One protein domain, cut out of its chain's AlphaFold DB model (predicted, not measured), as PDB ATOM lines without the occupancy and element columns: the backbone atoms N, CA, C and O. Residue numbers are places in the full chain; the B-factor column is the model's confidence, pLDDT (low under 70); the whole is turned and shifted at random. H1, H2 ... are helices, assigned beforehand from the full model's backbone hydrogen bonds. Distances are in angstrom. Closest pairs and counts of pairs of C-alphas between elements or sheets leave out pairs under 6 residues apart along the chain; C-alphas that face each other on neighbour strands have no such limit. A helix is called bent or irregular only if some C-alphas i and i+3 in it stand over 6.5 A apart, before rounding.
ATOM      1  N   SER A 130     -25.668 -27.888 -13.900       97.88
ATOM      2  CA  SER A 130     -27.059 -28.325 -13.700       97.88
ATOM      3  C   SER A 130     -27.508 -29.297 -14.786       97.88
ATOM      4  O   SER A 130     -28.055 -30.365 -14.504       97.88
ATOM      5  N   ARG A 131     -27.192 -28.963 -16.041       97.25
ATOM      6  CA  ARG A 131     -27.497 -29.818 -17.183       97.25
ATOM      7  C   ARG A 131     -26.773 -31.154 -17.091       97.25
ATOM      8  O   ARG A 131     -27.392 -32.189 -17.301       97.25
ATOM      9  N   TRP A 132     -25.487 -31.145 -16.750       98.00
ATOM     10  CA  TRP A 132     -24.689 -32.358 -16.624       98.00
ATOM     11  C   TRP A 132     -25.238 -33.324 -15.571       98.00
ATOM     12  O   TRP A 132     -25.336 -34.518 -15.841       98.00
ATOM     13  N   LEU A 133     -25.673 -32.824 -14.411       98.56
ATOM     14  CA  LEU A 133     -26.307 -33.673 -13.401       98.56
ATOM     15  C   LEU A 133     -27.630 -34.271 -13.898       98.56
ATOM     16  O   LEU A 133     -27.867 -35.464 -13.713       98.56
ATOM     17  N   GLY A 134     -28.456 -33.477 -14.586       98.19
ATOM     18  CA  GLY A 134     -29.687 -33.967 -15.209       98.19
ATOM     19  C   GLY A 134     -29.441 -35.056 -16.263       98.19
ATOM     20  O   GLY A 134     -30.137 -36.069 -16.272       98.19
ATOM     21  N   GLU A 135     -28.419 -34.893 -17.108       98.19
ATOM     22  CA  GLU A 135     -28.014 -35.891 -18.113       98.19
ATOM     23  C   GLU A 135     -27.508 -37.186 -17.463       98.19
ATOM     24  O   GLU A 135     -27.905 -38.271 -17.882       98.19
ATOM     25  N   MET A 136     -26.681 -37.097 -16.411       98.38
ATOM     26  CA  MET A 136     -26.219 -38.280 -15.671       98.38
ATOM     27  C   MET A 136     -27.387 -39.051 -15.042       98.38
ATOM     28  O   MET A 136     -27.447 -40.272 -15.165       98.38
ATOM     29  N   LEU A 137     -28.331 -38.350 -14.402       98.38
ATOM     30  CA  LEU A 137     -29.514 -38.962 -13.785       98.38
ATOM     31  C   LEU A 137     -30.438 -39.616 -14.821       98.38
ATOM     32  O   LEU A 137     -30.954 -40.704 -14.578       98.38
ATOM     33  N   ALA A 138     -30.630 -38.974 -15.975       97.88
ATOM     34  CA  ALA A 138     -31.446 -39.518 -17.058       97.88
ATOM     35  C   ALA A 138     -30.802 -40.752 -17.708       97.88
ATOM     36  O   ALA A 138     -31.500 -41.706 -18.047       97.88
ATOM     37  N   ALA A 139     -29.479 -40.739 -17.885       97.12
ATOM     38  CA  ALA A 139     -28.748 -41.824 -18.531       97.12
ATOM     39  C   ALA A 139     -28.510 -43.031 -17.609       97.12
ATOM     40  O   ALA A 139     -28.434 -44.162 -18.087       97.12
ATOM     41  N   ALA A 140     -28.390 -42.800 -16.300       97.31
ATOM     42  CA  ALA A 140     -28.104 -43.836 -15.317       97.31
ATOM     43  C   ALA A 140     -29.017 -43.735 -14.083       97.31
ATOM     44  O   ALA A 140     -28.544 -43.441 -12.978       97.31
ATOM     45  N   PRO A 141     -30.328 -43.995 -14.235       96.56
ATOM     46  CA  PRO A 141     -31.277 -43.862 -13.137       96.56
ATOM     47  C   PRO A 141     -30.966 -44.798 -11.962       96.56
ATOM     48  O   PRO A 141     -31.196 -44.423 -10.817       96.56
ATOM     49  N   LEU A 142     -30.360 -45.969 -12.205       95.69
ATOM     50  CA  LEU A 142     -29.968 -46.895 -11.133       95.69
ATOM     51  C   LEU A 142     -28.801 -46.367 -10.280       95.69
ATOM     52  O   LEU A 142     -28.603 -46.809  -9.152       95.69
ATOM     53  N   ALA A 143     -28.029 -45.402 -10.790       96.31
ATOM     54  CA  ALA A 143     -26.982 -44.724 -10.029       96.31
ATOM     55  C   ALA A 143     -27.503 -43.494  -9.260       96.31
ATOM     56  O   ALA A 143     -26.728 -42.858  -8.545       96.31
ATOM     57  N   ALA A 144     -28.788 -43.137  -9.385       96.19
ATOM     58  CA  ALA A 144     -29.334 -41.917  -8.794       96.19
ATOM     59  C   ALA A 144     -29.212 -41.888  -7.267       96.19
ATOM     60  O   ALA A 144     -28.811 -40.862  -6.720       96.19
ATOM     61  N   GLY A 145     -29.479 -43.010  -6.589       94.12
ATOM     62  CA  GLY A 145     -29.315 -43.119  -5.134       94.12
ATOM     63  C   GLY A 145     -27.879 -42.849  -4.666       94.12
ATOM     64  O   GLY A 145     -27.677 -42.175  -3.664       94.12
ATOM     65  N   GLU A 146     -26.871 -43.288  -5.430       94.44
ATOM     66  CA  GLU A 146     -25.460 -42.992  -5.136       94.44
ATOM     67  C   GLU A 146     -25.117 -41.526  -5.430       94.44
ATOM     68  O   GLU A 146     -24.451 -40.867  -4.635       94.44
ATOM     69  N   MET A 147     -25.572 -40.991  -6.569       97.12
ATOM     70  CA  MET A 147     -25.304 -39.603  -6.964       97.12
ATOM     71  C   MET A 147     -25.928 -38.584  -5.999       97.12
ATOM     72  O   MET A 147     -25.327 -37.544  -5.726       97.12
ATOM     73  N   LEU A 148     -27.116 -38.889  -5.472       96.31
ATOM     74  CA  LEU A 148     -27.888 -38.029  -4.571       96.31
ATOM     75  C   LEU A 148     -27.853 -38.520  -3.115       96.31
ATOM     76  O   LEU A 148     -28.740 -38.200  -2.330       96.31
ATOM     77  N   GLY A 149     -26.837 -39.307  -2.744       93.06
ATOM     78  CA  GLY A 149     -26.763 -39.935  -1.424       93.06
ATOM     79  C   GLY A 149     -26.766 -38.939  -0.257       93.06
ATOM     80  O   GLY A 149     -27.326 -39.234   0.797       93.06
ATOM     81  N   ASP A 150     -26.199 -37.743  -0.446       92.81
ATOM     82  CA  ASP A 150     -26.190 -36.705   0.592       92.81
ATOM     83  C   ASP A 150     -27.580 -36.087   0.780       92.81
ATOM     84  O   ASP A 150     -28.023 -35.919   1.914       92.81
ATOM     85  N   GLU A 151     -28.283 -35.781  -0.316       92.25
ATOM     86  CA  GLU A 151     -29.669 -35.302  -0.298       92.25
ATOM     87  C   GLU A 151     -30.606 -36.345   0.293       92.25
ATOM     88  O   GLU A 151     -31.472 -36.011   1.101       92.25
ATOM     89  N   MET A 152     -30.405 -37.608  -0.094       93.75
ATOM     90  CA  MET A 152     -31.142 -38.740   0.439       93.75
ATOM     91  C   MET A 152     -30.998 -38.781   1.955       93.75
ATOM     92  O   MET A 152     -31.980 -38.638   2.679       93.75
ATOM     93  N   LYS A 153     -29.754 -38.850   2.438       92.88
ATOM     94  CA  LYS A 153     -29.448 -38.868   3.868       92.88
ATOM     95  C   LYS A 153     -30.021 -37.655   4.602       92.88
ATOM     96  O   LYS A 153     -30.592 -37.818   5.680       92.88
ATOM     97  N   ALA A 154     -29.867 -36.457   4.034       93.25
ATOM     98  CA  ALA A 154     -30.367 -35.227   4.631       93.25
ATOM     99  C   ALA A 154     -31.887 -35.276   4.812       93.25
ATOM    100  O   ALA A 154     -32.360 -35.007   5.912       93.25
ATOM    101  N   ALA A 155     -32.646 -35.686   3.791       91.50
ATOM    102  CA  ALA A 155     -34.097 -35.742   3.931       91.50
ATOM    103  C   ALA A 155     -34.559 -36.863   4.870       91.50
ATOM    104  O   ALA A 155     -35.496 -36.632   5.627       91.50
ATOM    105  N   CYS A 156     -33.892 -38.027   4.899       91.50
ATOM    106  CA  CYS A 156     -34.217 -39.063   5.888       91.50
ATOM    107  C   CYS A 156     -33.990 -38.543   7.318       91.50
ATOM    108  O   CYS A 156     -34.838 -38.722   8.184       91.50
ATOM    109  N   THR A 157     -32.878 -37.833   7.559       93.44
ATOM    110  CA  THR A 157     -32.589 -37.228   8.873       93.44
ATOM    111  C   THR A 157     -33.608 -36.148   9.237       93.44
ATOM    112  O   THR A 157     -34.074 -36.107  10.373       93.44
ATOM    113  N   SER A 158     -33.985 -35.284   8.290       92.31
ATOM    114  CA  SER A 158     -35.018 -34.266   8.513       92.31
ATOM    115  C   SER A 158     -36.383 -34.884   8.817       92.31
ATOM    116  O   SER A 158     -37.047 -34.434   9.746       92.31
ATOM    117  N   PHE A 159     -36.773 -35.934   8.091       92.00
ATOM    118  CA  PHE A 159     -38.021 -36.655   8.334       92.00
ATOM    119  C   PHE A 159     -38.020 -37.326   9.713       92.00
ATOM    120  O   PHE A 159     -38.958 -37.141  10.480       92.00
ATOM    121  N   GLN A 160     -36.939 -38.028  10.068       90.56
ATOM    122  CA  GLN A 160     -36.784 -38.671  11.377       90.56
ATOM    123  C   GLN A 160     -36.863 -37.662  12.532       90.56
ATOM    124  O   GLN A 160     -37.452 -37.944  13.570       90.56
ATOM    125  N   ALA A 161     -36.279 -36.473  12.362       91.94
ATOM    126  CA  ALA A 161     -36.347 -35.419  13.371       91.94
ATOM    127  C   ALA A 161     -37.773 -34.872  13.555       91.94
ATOM    128  O   ALA A 161     -38.129 -34.446  14.652       91.94
ATOM    129  N   GLN A 162     -38.573 -34.866  12.486       91.88
ATOM    130  CA  GLN A 162     -39.963 -34.419  12.514       91.88
ATOM    131  C   GLN A 162     -40.912 -35.488  13.069       91.88
ATOM    132  O   GLN A 162     -41.884 -35.134  13.735       91.88
ATOM    133  N   TYR A 163     -40.614 -36.762  12.819       89.38
ATOM    134  CA  TYR A 163     -41.431 -37.904  13.215       89.38
ATOM    135  C   TYR A 163     -40.581 -38.961  13.945       89.38
ATOM    136  O   TYR A 163     -40.276 -40.018  13.379       89.38
ATOM    137  N   PRO A 164     -40.151 -38.683  15.191       90.25
ATOM    138  CA  PRO A 164     -39.261 -39.561  15.949       90.25
ATOM    139  C   PRO A 164     -39.886 -40.918  16.310       90.25
ATOM    140  O   PRO A 164     -39.179 -41.801  16.787       90.25
ATOM    141  N   GLU A 165     -41.195 -41.085  16.119       87.69
ATOM    142  CA  GLU A 165     -41.925 -42.332  16.335       87.69
ATOM    143  C   GLU A 165     -41.637 -43.422  15.290       87.69
ATOM    144  O   GLU A 165     -41.891 -44.594  15.567       87.69
ATOM    145  N   TYR A 166     -41.125 -43.066  14.105       87.12
ATOM    146  CA  TYR A 166     -40.763 -44.050  13.081       87.12
ATOM    147  C   TYR A 166     -39.374 -44.630  13.338       87.12
ATOM    148  O   TYR A 166     -38.471 -43.948  13.817       87.12
ATOM    149  N   ASP A 167     -39.196 -45.901  12.986       89.62
ATOM    150  CA  ASP A 167     -37.898 -46.561  13.073       89.62
ATOM    151  C   ASP A 167     -36.923 -46.022  12.010       89.62
ATOM    152  O   ASP A 167     -37.273 -45.868  10.836       89.62
ATOM    153  N   GLU A 168     -35.670 -45.777  12.405       90.19
ATOM    154  CA  GLU A 168     -34.651 -45.205  11.515       90.19
ATOM    155  C   GLU A 168     -34.380 -46.090  10.287       90.19
ATOM    156  O   GLU A 168     -34.160 -45.577   9.184       90.19
ATOM    157  N   GLN A 169     -34.403 -47.420  10.446       90.75
ATOM    158  CA  GLN A 169     -34.176 -48.342   9.330       90.75
ATOM    159  C   GLN A 169     -35.359 -48.322   8.365       90.75
ATOM    160  O   GLN A 169     -35.155 -48.359   7.151       90.75
ATOM    161  N   GLN A 170     -36.583 -48.213   8.887       90.62
ATOM    162  CA  GLN A 170     -37.789 -48.061   8.075       90.62
ATOM    163  C   GLN A 170     -37.746 -46.779   7.228       90.62
ATOM    164  O   GLN A 170     -38.024 -46.833   6.026       90.62
ATOM    165  N   VAL A 171     -37.366 -45.640   7.819       91.94
ATOM    166  CA  VAL A 171     -37.239 -44.365   7.089       91.94
ATOM    167  C   VAL A 171     -36.151 -44.460   6.019       91.94
ATOM    168  O   VAL A 171     -36.381 -44.083   4.869       91.94
ATOM    169  N   GLN A 172     -34.992 -45.023   6.363       91.38
ATOM    170  CA  GLN A 172     -33.893 -45.216   5.419       91.38
ATOM    171  C   GLN A 172     -34.303 -46.111   4.236       91.38
ATOM    172  O   GLN A 172     -34.058 -45.754   3.083       91.38
ATOM    173  N   ALA A 173     -34.984 -47.231   4.498       91.44
ATOM    174  CA  ALA A 173     -35.483 -48.124   3.454       91.44
ATOM    175  C   ALA A 173     -36.512 -47.429   2.544       91.44
ATOM    176  O   ALA A 173     -36.495 -47.612   1.326       91.44
ATOM    177  N   ALA A 174     -37.381 -46.586   3.109       92.88
ATOM    178  CA  ALA A 174     -38.346 -45.813   2.330       92.88
ATOM    179  C   ALA A 174     -37.662 -44.768   1.428       92.88
ATOM    180  O   ALA A 174     -38.056 -44.609   0.269       92.88
ATOM    181  N   CYS A 175     -36.609 -44.099   1.911       92.81
ATOM    182  CA  CYS A 175     -35.786 -43.202   1.096       92.81
ATOM    183  C   CYS A 175     -35.100 -43.944  -0.065       92.81
ATOM    184  O   CYS A 175     -35.106 -43.475  -1.204       92.81
ATOM    185  N   GLU A 176     -34.527 -45.120   0.199       91.81
ATOM    186  CA  GLU A 176     -33.889 -45.944  -0.834       91.81
ATOM    187  C   GLU A 176     -34.906 -46.400  -1.888       91.81
ATOM    188  O   GLU A 176     -34.650 -46.296  -3.089       91.81
ATOM    189  N   HIS A 177     -36.104 -46.803  -1.456       92.62
ATOM    190  CA  HIS A 177     -37.181 -47.192  -2.363       92.62
ATOM    191  C   HIS A 177     -37.684 -46.022  -3.220       92.62
ATOM    192  O   HIS A 177     -38.001 -46.219  -4.393       92.62
ATOM    193  N   TYR A 178     -37.717 -44.793  -2.685       94.50
ATOM    194  CA  TYR A 178     -38.004 -43.588  -3.472       94.50
ATOM    195  C   TYR A 178     -37.002 -43.414  -4.620       94.50
ATOM    196  O   TYR A 178     -37.402 -43.167  -5.759       94.50
ATOM    197  N   MET A 179     -35.711 -43.617  -4.348       94.00
ATOM    198  CA  MET A 179     -34.651 -43.523  -5.357       94.00
ATOM    199  C   MET A 179     -34.676 -44.659  -6.387       94.00
ATOM    200  O   MET A 179     -34.092 -44.515  -7.459       94.00
ATOM    201  N   GLN A 180     -35.379 -45.756  -6.103       91.00
ATOM    202  CA  GLN A 180     -35.645 -46.834  -7.058       91.00
ATOM    203  C   GLN A 180     -36.872 -46.557  -7.938       91.00
ATOM    204  O   GLN A 180     -37.035 -47.209  -8.966       91.00
ATOM    205  N   GLN A 181     -37.725 -45.577  -7.598       93.44
ATOM    206  CA  GLN A 181     -38.906 -45.247  -8.401       93.44
ATOM    207  C   GLN A 181     -38.501 -44.560  -9.715       93.44
ATOM    208  O   GLN A 181     -38.063 -43.402  -9.690       93.44
ATOM    209  N   PRO A 182     -38.739 -45.173 -10.894       93.19
ATOM    210  CA  PRO A 182     -38.316 -44.579 -12.162       93.19
ATOM    211  C   PRO A 182     -38.952 -43.209 -12.413       93.19
ATOM    212  O   PRO A 182     -38.302 -42.305 -12.929       93.19
ATOM    213  N   ALA A 183     -40.215 -43.023 -12.022       94.38
ATOM    214  CA  ALA A 183     -40.908 -41.746 -12.173       94.38
ATOM    215  C   ALA A 183     -40.270 -40.625 -11.331       94.38
ATOM    216  O   ALA A 183     -40.149 -39.503 -11.824       94.38
ATOM    217  N   ALA A 184     -39.822 -40.931 -10.108       95.12
ATOM    218  CA  ALA A 184     -39.162 -39.964  -9.234       95.12
ATOM    219  C   ALA A 184     -37.795 -39.560  -9.798       95.12
ATOM    220  O   ALA A 184     -37.524 -38.374  -9.973       95.12
ATOM    221  N   VAL A 185     -36.962 -40.527 -10.194       96.69
ATOM    222  CA  VAL A 185     -35.635 -40.231 -10.759       96.69
ATOM    223  C   VAL A 185     -35.741 -39.435 -12.062       96.69
ATOM    224  O   VAL A 185     -35.034 -38.444 -12.237       96.69
ATOM    225  N   LYS A 186     -36.683 -39.793 -12.948       96.88
ATOM    226  CA  LYS A 186     -36.969 -39.022 -14.172       96.88
ATOM    227  C   LYS A 186     -37.445 -37.602 -13.868       96.88
ATOM    228  O   LYS A 186     -37.125 -36.681 -14.618       96.88
ATOM    229  N   HIS A 187     -38.219 -37.418 -12.798       96.06
ATOM    230  CA  HIS A 187     -38.643 -36.094 -12.350       96.06
ATOM    231  C   HIS A 187     -37.453 -35.261 -11.877       96.06
ATOM    232  O   HIS A 187     -37.264 -34.151 -12.366       96.06
ATOM    233  N   ILE A 188     -36.612 -35.822 -11.007       97.19
ATOM    234  CA  ILE A 188     -35.429 -35.142 -10.468       97.19
ATOM    235  C   ILE A 188     -34.457 -34.775 -11.598       97.19
ATOM    236  O   ILE A 188     -33.979 -33.643 -11.664       97.19
ATOM    237  N   ALA A 189     -34.205 -35.692 -12.538       98.31
ATOM    238  CA  ALA A 189     -33.382 -35.425 -13.718       98.31
ATOM    239  C   ALA A 189     -33.920 -34.237 -14.534       98.31
ATOM    240  O   ALA A 189     -33.162 -33.354 -14.941       98.31
ATOM    241  N   LYS A 190     -35.244 -34.180 -14.733       98.06
ATOM    242  CA  LYS A 190     -35.911 -33.070 -15.420       98.06
ATOM    243  C   LYS A 190     -35.779 -31.758 -14.645       98.06
ATOM    244  O   LYS A 190     -35.461 -30.752 -15.267       98.06
ATOM    245  N   GLN A 191     -35.949 -31.766 -13.322       97.50
ATOM    246  CA  GLN A 191     -35.786 -30.572 -12.484       97.50
ATOM    247  C   GLN A 191     -34.375 -29.984 -12.604       97.50
ATOM    248  O   GLN A 191     -34.228 -28.778 -12.763       97.50
ATOM    249  N   TRP A 192     -33.333 -30.819 -12.620       98.38
ATOM    250  CA  TRP A 192     -31.958 -30.352 -12.838       98.38
ATOM    251  C   TRP A 192     -31.755 -29.698 -14.210       98.38
ATOM    252  O   TRP A 192     -31.071 -28.680 -14.326       98.38
ATOM    253  N   LEU A 193     -32.393 -30.229 -15.253       98.31
ATOM    254  CA  LEU A 193     -32.380 -29.603 -16.577       98.31
ATOM    255  C   LEU A 193     -33.198 -28.305 -16.611       98.31
ATOM    256  O   LEU A 193     -32.807 -27.361 -17.290       98.31
ATOM    257  N   GLU A 194     -34.309 -28.226 -15.881       98.06
ATOM    258  CA  GLU A 194     -35.098 -26.997 -15.730       98.06
ATOM    259  C   GLU A 194     -34.305 -25.917 -14.982       98.06
ATOM    260  O   GLU A 194     -34.315 -24.762 -15.405       98.06
ATOM    261  N   THR A 195     -33.531 -26.284 -13.957       98.38
ATOM    262  CA  THR A 195     -32.562 -25.390 -13.304       98.38
ATOM    263  C   THR A 195     -31.540 -24.859 -14.309       98.38
ATOM    264  O   THR A 195     -31.271 -23.660 -14.332       98.38
ATOM    265  N   ALA A 196     -31.025 -25.706 -15.208       97.56
ATOM    266  CA  ALA A 196     -30.124 -25.257 -16.272       97.56
ATOM    267  C   ALA A 196     -30.796 -24.257 -17.230       97.56
ATOM    268  O   ALA A 196     -30.163 -23.295 -17.658       97.56
ATOM    269  N   VAL A 197     -32.083 -24.444 -17.554       97.94
ATOM    270  CA  VAL A 197     -32.855 -23.465 -18.344       97.94
ATOM    271  C   VAL A 197     -32.958 -22.133 -17.602       97.94
ATOM    272  O   VAL A 197     -32.730 -21.085 -18.200       97.94
ATOM    273  N   GLN A 198     -33.267 -22.161 -16.304       98.00
ATOM    274  CA  GLN A 198     -33.381 -20.954 -15.476       98.00
ATOM    275  C   GLN A 198     -32.054 -20.199 -15.349       98.00
ATOM    276  O   GLN A 198     -32.049 -18.973 -15.302       98.00
ATOM    277  N   GLN A 199     -30.934 -20.922 -15.343       95.50
ATOM    278  CA  GLN A 199     -29.585 -20.353 -15.346       95.50
ATOM    279  C   GLN A 199     -29.149 -19.827 -16.726       95.50
ATOM    280  O   GLN A 199     -28.083 -19.232 -16.836       95.50
ATOM    281  N   GLY A 200     -29.968 -19.995 -17.771       93.69
ATOM    282  CA  GLY A 200     -29.710 -19.436 -19.101       93.69
ATOM    283  C   GLY A 200     -29.088 -20.406 -20.106       93.69
ATOM    284  O   GLY A 200     -28.588 -19.959 -21.136       93.69
ATOM    285  N   SER A 201     -29.134 -21.722 -19.862       92.81
ATOM    286  CA  SER A 201     -28.596 -22.704 -20.811       92.81
ATOM    287  C   SER A 201     -29.254 -22.585 -22.191       92.81
ATOM    288  O   SER A 201     -30.480 -22.720 -22.301       92.81
ATOM    289  N   PRO A 202     -28.463 -22.441 -23.273       91.31
ATOM    290  CA  PRO A 202     -29.001 -22.280 -24.620       91.31
ATOM    291  C   PRO A 202     -29.646 -23.562 -25.162       91.31
ATOM    292  O   PRO A 202     -30.476 -23.495 -26.067       91.31
ATOM    293  N   ILE A 203     -29.285 -24.734 -24.621       92.69
ATOM    294  CA  ILE A 203     -29.733 -26.028 -25.154       92.69
ATOM    295  C   ILE A 203     -30.561 -26.872 -24.180       92.69
ATOM    296  O   ILE A 203     -31.186 -27.841 -24.617       92.69
ATOM    297  N   ALA A 204     -30.606 -26.547 -22.882       95.31
ATOM    298  CA  ALA A 204     -31.261 -27.401 -21.885       95.31
ATOM    299  C   ALA A 204     -32.741 -27.676 -22.211       95.31
ATOM    300  O   ALA A 204     -33.190 -28.817 -22.128       95.31
ATOM    301  N   ALA A 205     -33.485 -26.681 -22.705       97.06
ATOM    302  CA  ALA A 205     -34.881 -26.869 -23.108       97.06
ATOM    303  C   ALA A 205     -35.037 -27.868 -24.272       97.06
ATOM    304  O   ALA A 205     -35.979 -28.662 -24.305       97.06
ATOM    305  N   GLN A 206     -34.107 -27.856 -25.234       96.19
ATOM    306  CA  GLN A 206     -34.081 -28.841 -26.315       96.19
ATOM    307  C   GLN A 206     -33.716 -30.230 -25.788       96.19
ATOM    308  O   GLN A 206     -34.328 -31.212 -26.209       96.19
ATOM    309  N   ARG A 207     -32.767 -30.316 -24.850       95.69
ATOM    310  CA  ARG A 207     -32.390 -31.580 -24.206       95.69
ATOM    311  C   ARG A 207     -33.550 -32.194 -23.431       95.69
ATOM    312  O   ARG A 207     -33.815 -33.375 -23.627       95.69
ATOM    313  N   ILE A 208     -34.320 -31.403 -22.678       97.50
ATOM    314  CA  ILE A 208     -35.547 -31.874 -22.012       97.50
ATOM    315  C   ILE A 208     -36.496 -32.510 -23.031       97.50
ATOM    316  O   ILE A 208     -36.955 -33.631 -22.819       97.50
ATOM    317  N   ARG A 209     -36.762 -31.839 -24.162       97.12
ATOM    318  CA  ARG A 209     -37.628 -32.388 -25.221       97.12
ATOM    319  C   ARG A 209     -37.079 -33.693 -25.796       97.12
ATOM    320  O   ARG A 209     -37.827 -34.660 -25.904       97.12
ATOM    321  N   GLY A 210     -35.790 -33.732 -26.130       96.38
ATOM    322  CA  GLY A 210     -35.141 -34.913 -26.701       96.38
ATOM    323  C   GLY A 210     -35.165 -36.114 -25.755       96.38
ATOM    324  O   GLY A 210     -35.607 -37.190 -26.140       96.38
ATOM    325  N   LEU A 211     -34.768 -35.922 -24.497       96.19
ATOM    326  CA  LEU A 211     -34.771 -36.986 -23.493       96.19
ATOM    327  C   LEU A 211     -36.194 -37.441 -23.133       96.19
ATOM    328  O   LEU A 211     -36.416 -38.624 -22.891       96.19
ATOM    329  N   THR A 212     -37.175 -36.532 -23.151       97.06
ATOM    330  CA  THR A 212     -38.595 -36.889 -22.987       97.06
ATOM    331  C   THR A 212     -39.087 -37.747 -24.152       97.06
ATOM    332  O   THR A 212     -39.744 -38.758 -23.923       97.06
ATOM    333  N   ALA A 213     -38.737 -37.398 -25.395       96.62
ATOM    334  CA  ALA A 213     -39.100 -38.179 -26.580       96.62
ATOM    335  C   ALA A 213     -38.468 -39.583 -26.581       96.62
ATOM    336  O   ALA A 213     -39.076 -40.529 -27.070       96.62
ATOM    337  N   LEU A 214     -37.277 -39.726 -25.989       94.56
ATOM    338  CA  LEU A 214     -36.611 -41.014 -25.773       94.56
ATOM    339  C   LEU A 214     -37.157 -41.793 -24.560       94.56
ATOM    340  O   LEU A 214     -36.676 -42.884 -24.269       94.56
ATOM    341  N   GLY A 215     -38.119 -41.239 -23.814       94.62
ATOM    342  CA  GLY A 215     -38.667 -41.852 -22.602       94.62
ATOM    343  C   GLY A 215     -37.722 -41.834 -21.392       94.62
ATOM    344  O   GLY A 215     -38.041 -42.436 -20.363       94.62
ATOM    345  N   LEU A 216     -36.584 -41.137 -21.484       95.00
ATOM    346  CA  LEU A 216     -35.595 -40.988 -20.409       95.00
ATOM    347  C   LEU A 216     -36.003 -39.937 -19.368       95.00
ATOM    348  O   LEU A 216     -35.482 -39.941 -18.260       95.00
ATOM    349  N   LEU A 217     -36.965 -39.068 -19.692       95.88
ATOM    350  CA  LEU A 217     -37.623 -38.152 -18.755       95.88
ATOM    351  C   LEU A 217     -39.138 -38.369 -18.758       95.88
ATOM    352  O   LEU A 217     -39.694 -38.970 -19.678       95.88
ATOM    353  N   SER A 218     -39.820 -37.858 -17.730       88.12
ATOM    354  CA  SER A 218     -41.283 -37.921 -17.657       88.12
ATOM    355  C   SER A 218     -41.933 -36.883 -18.577       88.12
ATOM    356  O   SER A 218     -41.730 -35.674 -18.409       88.12
ATOM    357  N   ALA A 219     -42.757 -37.360 -19.514       86.31
ATOM    358  CA  ALA A 219     -43.623 -36.517 -20.338       86.31
ATOM    359  C   ALA A 219     -44.838 -36.012 -19.546       86.31
ATOM    360  O   ALA A 219     -45.206 -34.842 -19.639       86.31
ATOM    361  N   ALA A 220     -45.431 -36.895 -18.742       87.56
ATOM    362  CA  ALA A 220     -46.584 -36.585 -17.915       87.56
ATOM    363  C   ALA A 220     -46.172 -35.926 -16.586       87.56
ATOM    364  O   ALA A 220     -45.049 -36.136 -16.102       87.56
ATOM    365  N   PRO A 221     -47.078 -35.156 -15.960       89.25
ATOM    366  CA  PRO A 221     -46.914 -34.733 -14.579       89.25
ATOM    367  C   PRO A 221     -46.757 -35.953 -13.669       89.25
ATOM    368  O   PRO A 221     -47.552 -36.890 -13.722       89.25
ATOM    369  N   VAL A 222     -45.730 -35.933 -12.825       91.81
ATOM    370  CA  VAL A 222     -45.501 -36.993 -11.841       91.81
ATOM    371  C   VAL A 222     -46.472 -36.799 -10.667       91.81
ATOM    372  O   VAL A 222     -46.697 -35.648 -10.267       91.81
ATOM    373  N   PRO A 223     -47.075 -37.873 -10.112       91.88
ATOM    374  CA  PRO A 223     -47.965 -37.770  -8.959       91.88
ATOM    375  C   PRO A 223     -47.315 -36.988  -7.816       91.88
ATOM    376  O   PRO A 223     -46.133 -37.180  -7.549       91.88
ATOM    377  N   LYS A 224     -48.081 -36.153  -7.100       91.19
ATOM    378  CA  LYS A 224     -47.553 -35.288  -6.021       91.19
ATOM    379  C   LYS A 224     -46.693 -36.045  -5.001       91.19
ATOM    380  O   LYS A 224     -45.629 -35.566  -4.632       91.19
ATOM    381  N   ARG A 225     -47.106 -37.262  -4.631       92.38
ATOM    382  CA  ARG A 225     -46.372 -38.146  -3.707       92.38
ATOM    383  C   ARG A 225     -44.990 -38.594  -4.206       92.38
ATOM    384  O   ARG A 225     -44.246 -39.161  -3.434       92.38
ATOM    385  N   LEU A 226     -44.669 -38.427  -5.489       93.19
ATOM    386  CA  LEU A 226     -43.383 -38.797  -6.096       93.19
ATOM    387  C   LEU A 226     -42.584 -37.574  -6.575       93.19
ATOM    388  O   LEU A 226     -41.520 -37.740  -7.162       93.19
ATOM    389  N   GLN A 227     -43.097 -36.356  -6.370       91.81
ATOM    390  CA  GLN A 227     -42.393 -35.131  -6.764       91.81
ATOM    391  C   GLN A 227     -41.252 -34.798  -5.803       91.81
ATOM    392  O   GLN A 227     -40.220 -34.285  -6.224       91.81
ATOM    393  N   THR A 228     -41.439 -35.089  -4.515       92.81
ATOM    394  CA  THR A 228     -40.413 -34.908  -3.490       92.81
ATOM    395  C   THR A 228     -40.319 -36.150  -2.622       92.81
ATOM    396  O   THR A 228     -41.302 -36.867  -2.415       92.81
ATOM    397  N   MET A 229     -39.125 -36.383  -2.087       92.62
ATOM    398  CA  MET A 229     -38.891 -37.479  -1.153       92.62
ATOM    399  C   MET A 229     -39.704 -37.299   0.130       92.62
ATOM    400  O   MET A 229     -40.260 -38.262   0.629       92.62
ATOM    401  N   GLU A 230     -39.856 -36.068   0.621       90.56
ATOM    402  CA  GLU A 230     -40.717 -35.767   1.771       90.56
ATOM    403  C   GLU A 230     -42.169 -36.199   1.521       90.56
ATOM    404  O   GLU A 230     -42.717 -36.977   2.294       90.56
ATOM    405  N   ALA A 231     -42.768 -35.788   0.396       91.25
ATOM    406  CA  ALA A 231     -44.140 -36.165   0.057       91.25
ATOM    407  C   ALA A 231     -44.303 -37.686  -0.089       91.25
ATOM    408  O   ALA A 231     -45.359 -38.234   0.243       91.25
ATOM    409  N   TYR A 232     -43.262 -38.363  -0.576       93.06
ATOM    410  CA  TYR A 232     -43.224 -39.816  -0.659       93.06
ATOM    411  C   TYR A 232     -43.197 -40.466   0.723       93.06
ATOM    412  O   TYR A 232     -44.039 -41.319   1.003       93.06
ATOM    413  N   LEU A 233     -42.274 -40.043   1.591       90.50
ATOM    414  CA  LEU A 233     -42.125 -40.565   2.948       90.50
ATOM    415  C   LEU A 233     -43.406 -40.361   3.755       90.50
ATOM    416  O   LEU A 233     -43.908 -41.316   4.343       90.50
ATOM    417  N   THR A 234     -43.997 -39.164   3.705       88.69
ATOM    418  CA  THR A 234     -45.288 -38.900   4.345       88.69
ATOM    419  C   THR A 234     -46.357 -39.845   3.796       88.69
ATOM    420  O   THR A 234     -46.996 -40.549   4.565       88.69
ATOM    421  N   SER A 235     -46.518 -39.946   2.472       88.75
ATOM    422  CA  SER A 235     -47.531 -40.831   1.881       88.75
ATOM    423  C   SER A 235     -47.332 -42.306   2.230       88.75
ATOM    424  O   SER A 235     -48.321 -43.016   2.347       88.75
ATOM    425  N   GLN A 236     -46.098 -42.794   2.340       86.50
ATOM    426  CA  GLN A 236     -45.843 -44.206   2.630       86.50
ATOM    427  C   GLN A 236     -45.974 -44.530   4.115       86.50
ATOM    428  O   GLN A 236     -46.518 -45.573   4.462       86.50
ATOM    429  N   LEU A 237     -45.477 -43.656   4.991       83.44
ATOM    430  CA  LEU A 237     -45.333 -43.964   6.413       83.44
ATOM    431  C   LEU A 237     -46.530 -43.479   7.239       83.44
ATOM    432  O   LEU A 237     -47.013 -44.220   8.093       83.44
ATOM    433  N   THR A 238     -47.100 -42.306   6.939       72.12
ATOM    434  CA  THR A 238     -48.238 -41.779   7.720       72.12
ATOM    435  C   THR A 238     -49.582 -42.363   7.282       72.12
ATOM    436  O   THR A 238     -50.502 -42.497   8.091       72.12
ATOM    437  N   GLN A 239     -49.705 -42.799   6.024       61.88
ATOM    438  CA  GLN A 239     -50.919 -43.458   5.530       61.88
ATOM    439  C   GLN A 239     -51.142 -44.819   6.220       61.88
ATOM    440  O   GLN A 239     -52.282 -45.168   6.531       61.88
ATOM    441  N   VAL A 240     -50.061 -45.526   6.572       53.28
ATOM    442  CA  VAL A 240     -50.094 -46.754   7.388       53.28
ATOM    443  C   VAL A 240     -50.647 -46.477   8.792       53.28
ATOM    444  O   VAL A 240     -51.452 -47.254   9.301       53.28
ATOM    445  N   GLN A 241     -50.315 -45.329   9.387       50.56
ATOM    446  CA  GLN A 241     -50.827 -44.913  10.697       50.56
ATOM    447  C   GLN A 241     -52.336 -44.616  10.671       50.56
ATOM    448  O   GLN A 241     -53.048 -45.008  11.589       50.56
ATOM    449  N   SER A 242     -52.852 -44.002   9.598       49.69
ATOM    450  CA  SER A 242     -54.298 -43.753   9.450       49.69
ATOM    451  C   SER A 242     -55.127 -45.040   9.335       49.69
ATOM    452  O   SER A 242     -56.238 -45.106   9.852       49.69
ATOM    453  N   MET A 243     -54.558 -46.086   8.725       44.72
ATOM    454  CA  MET A 243     -55.170 -47.416   8.666       44.72
ATOM    455  C   MET A 243     -55.100 -48.110  10.032       44.72
ATOM    456  O   MET A 243     -56.089 -48.694  10.457       44.72
ATOM    457  N   LEU A 244     -53.983 -47.985  10.759       45.72
ATOM    458  CA  LEU A 244     -53.815 -48.552  12.105       45.72
ATOM    459  C   LEU A 244     -54.683 -47.863  13.171       45.72
ATOM    460  O   LEU A 244     -55.202 -48.540  14.044       45.72
TER     461      LEU A 244
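AT A GLANCE: This is residues 130 to 244 of the 307 residues of an uncharacterized protein of Kingella denitrificans ATCC 33394 (UniProt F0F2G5). Two groups of helices make up an elongated body, with the short H2 between them. At one end H1, H5 and H6 form a small up-and-down bundle with their centres in a triangle; at the other, the hairpin of H3 and H4 is crossed by H7, whose last residues, 239 to 244, stick out. A long link, residues 214 to 228, leads from H6 back to H7. The printed part has 115 residues with seven named helices, H1 to H7 in chain order, and no named strand, and its class is all helix. It is compact, with a radius of gyration of the C-alphas of 15.3 A, and spans 49 by 25 by 24 A.

HOW THE PARTS SIT: H1, residues 130 to 139, touches H5, residues 182 to 198, at a shallow tilt of 24 degrees, opposite ways; their closest C-alphas, of Gly 134 and Ala 189, are 4.2 A apart. H6, residues 204 to 213, forms a helical hairpin with H5 and touches its residues 190 to 197 alone, at a shallow tilt of 25 degrees, closest at the C-alphas of Val 197 and Ala 204, 5.5 A. H2, residues 141 to 147, touches H5 through residues 182 to 186 of H5 alone, closest at the C-alphas of Pro 141 and Val 185, 6.2 A. H2 also touches H4, residues 168 to 180, through residues 176 to 180 of H4 alone, closest at the C-alphas of Gly 145 and Met 179, 5.4 A. H3, residues 149 to 162, forms a helical hairpin with H4 at a steep tilt of 43 degrees, with the C-alphas of Cys 156 and Gln 172 closest at 6.2 A. H7, residues 229 to 244, touches H4 with residues 229 to 236 alone, at a steep tilt of 55 degrees, closest at the C-alphas of Ala 174 and Leu 233, 6.5 A. H7 also touches H3, closest at the C-alphas of Ala 155 and Glu 230, 7.0 A. H6 and H7 are apart. Every O i to N i+4 pair is within hydrogen-bond range in H1, H3, H4, H5 and H6; H7 has 9 of 12, and H2 has 1 of 3, beside 3 of 4 O i to N i+3 pairs.

IN THESE COORDINATES: H1 begins at C-alpha 130, (-27.059, -28.325, -13.700), and is 14.4 A long. H2 is irregular, with C-alphas 142 and 145 7.1 A apart, and measures 9.6 A. H3 is 20.0 A long, H4 18.7 A, H5 24.4 A and H6 14.1 A. H7, 22.8 A long, ends at C-alpha 244, (-53.815, -48.552, 12.105).

THE WHOLE: The C-alphas farthest apart, of Pro 202 and Leu 244, are 51.5 A apart. The printed part has no cut; the link from H6 to H7 is long and the others are tight. The mean pLDDT of the printed part is 91.4, and residues 239 to 244 are under 70.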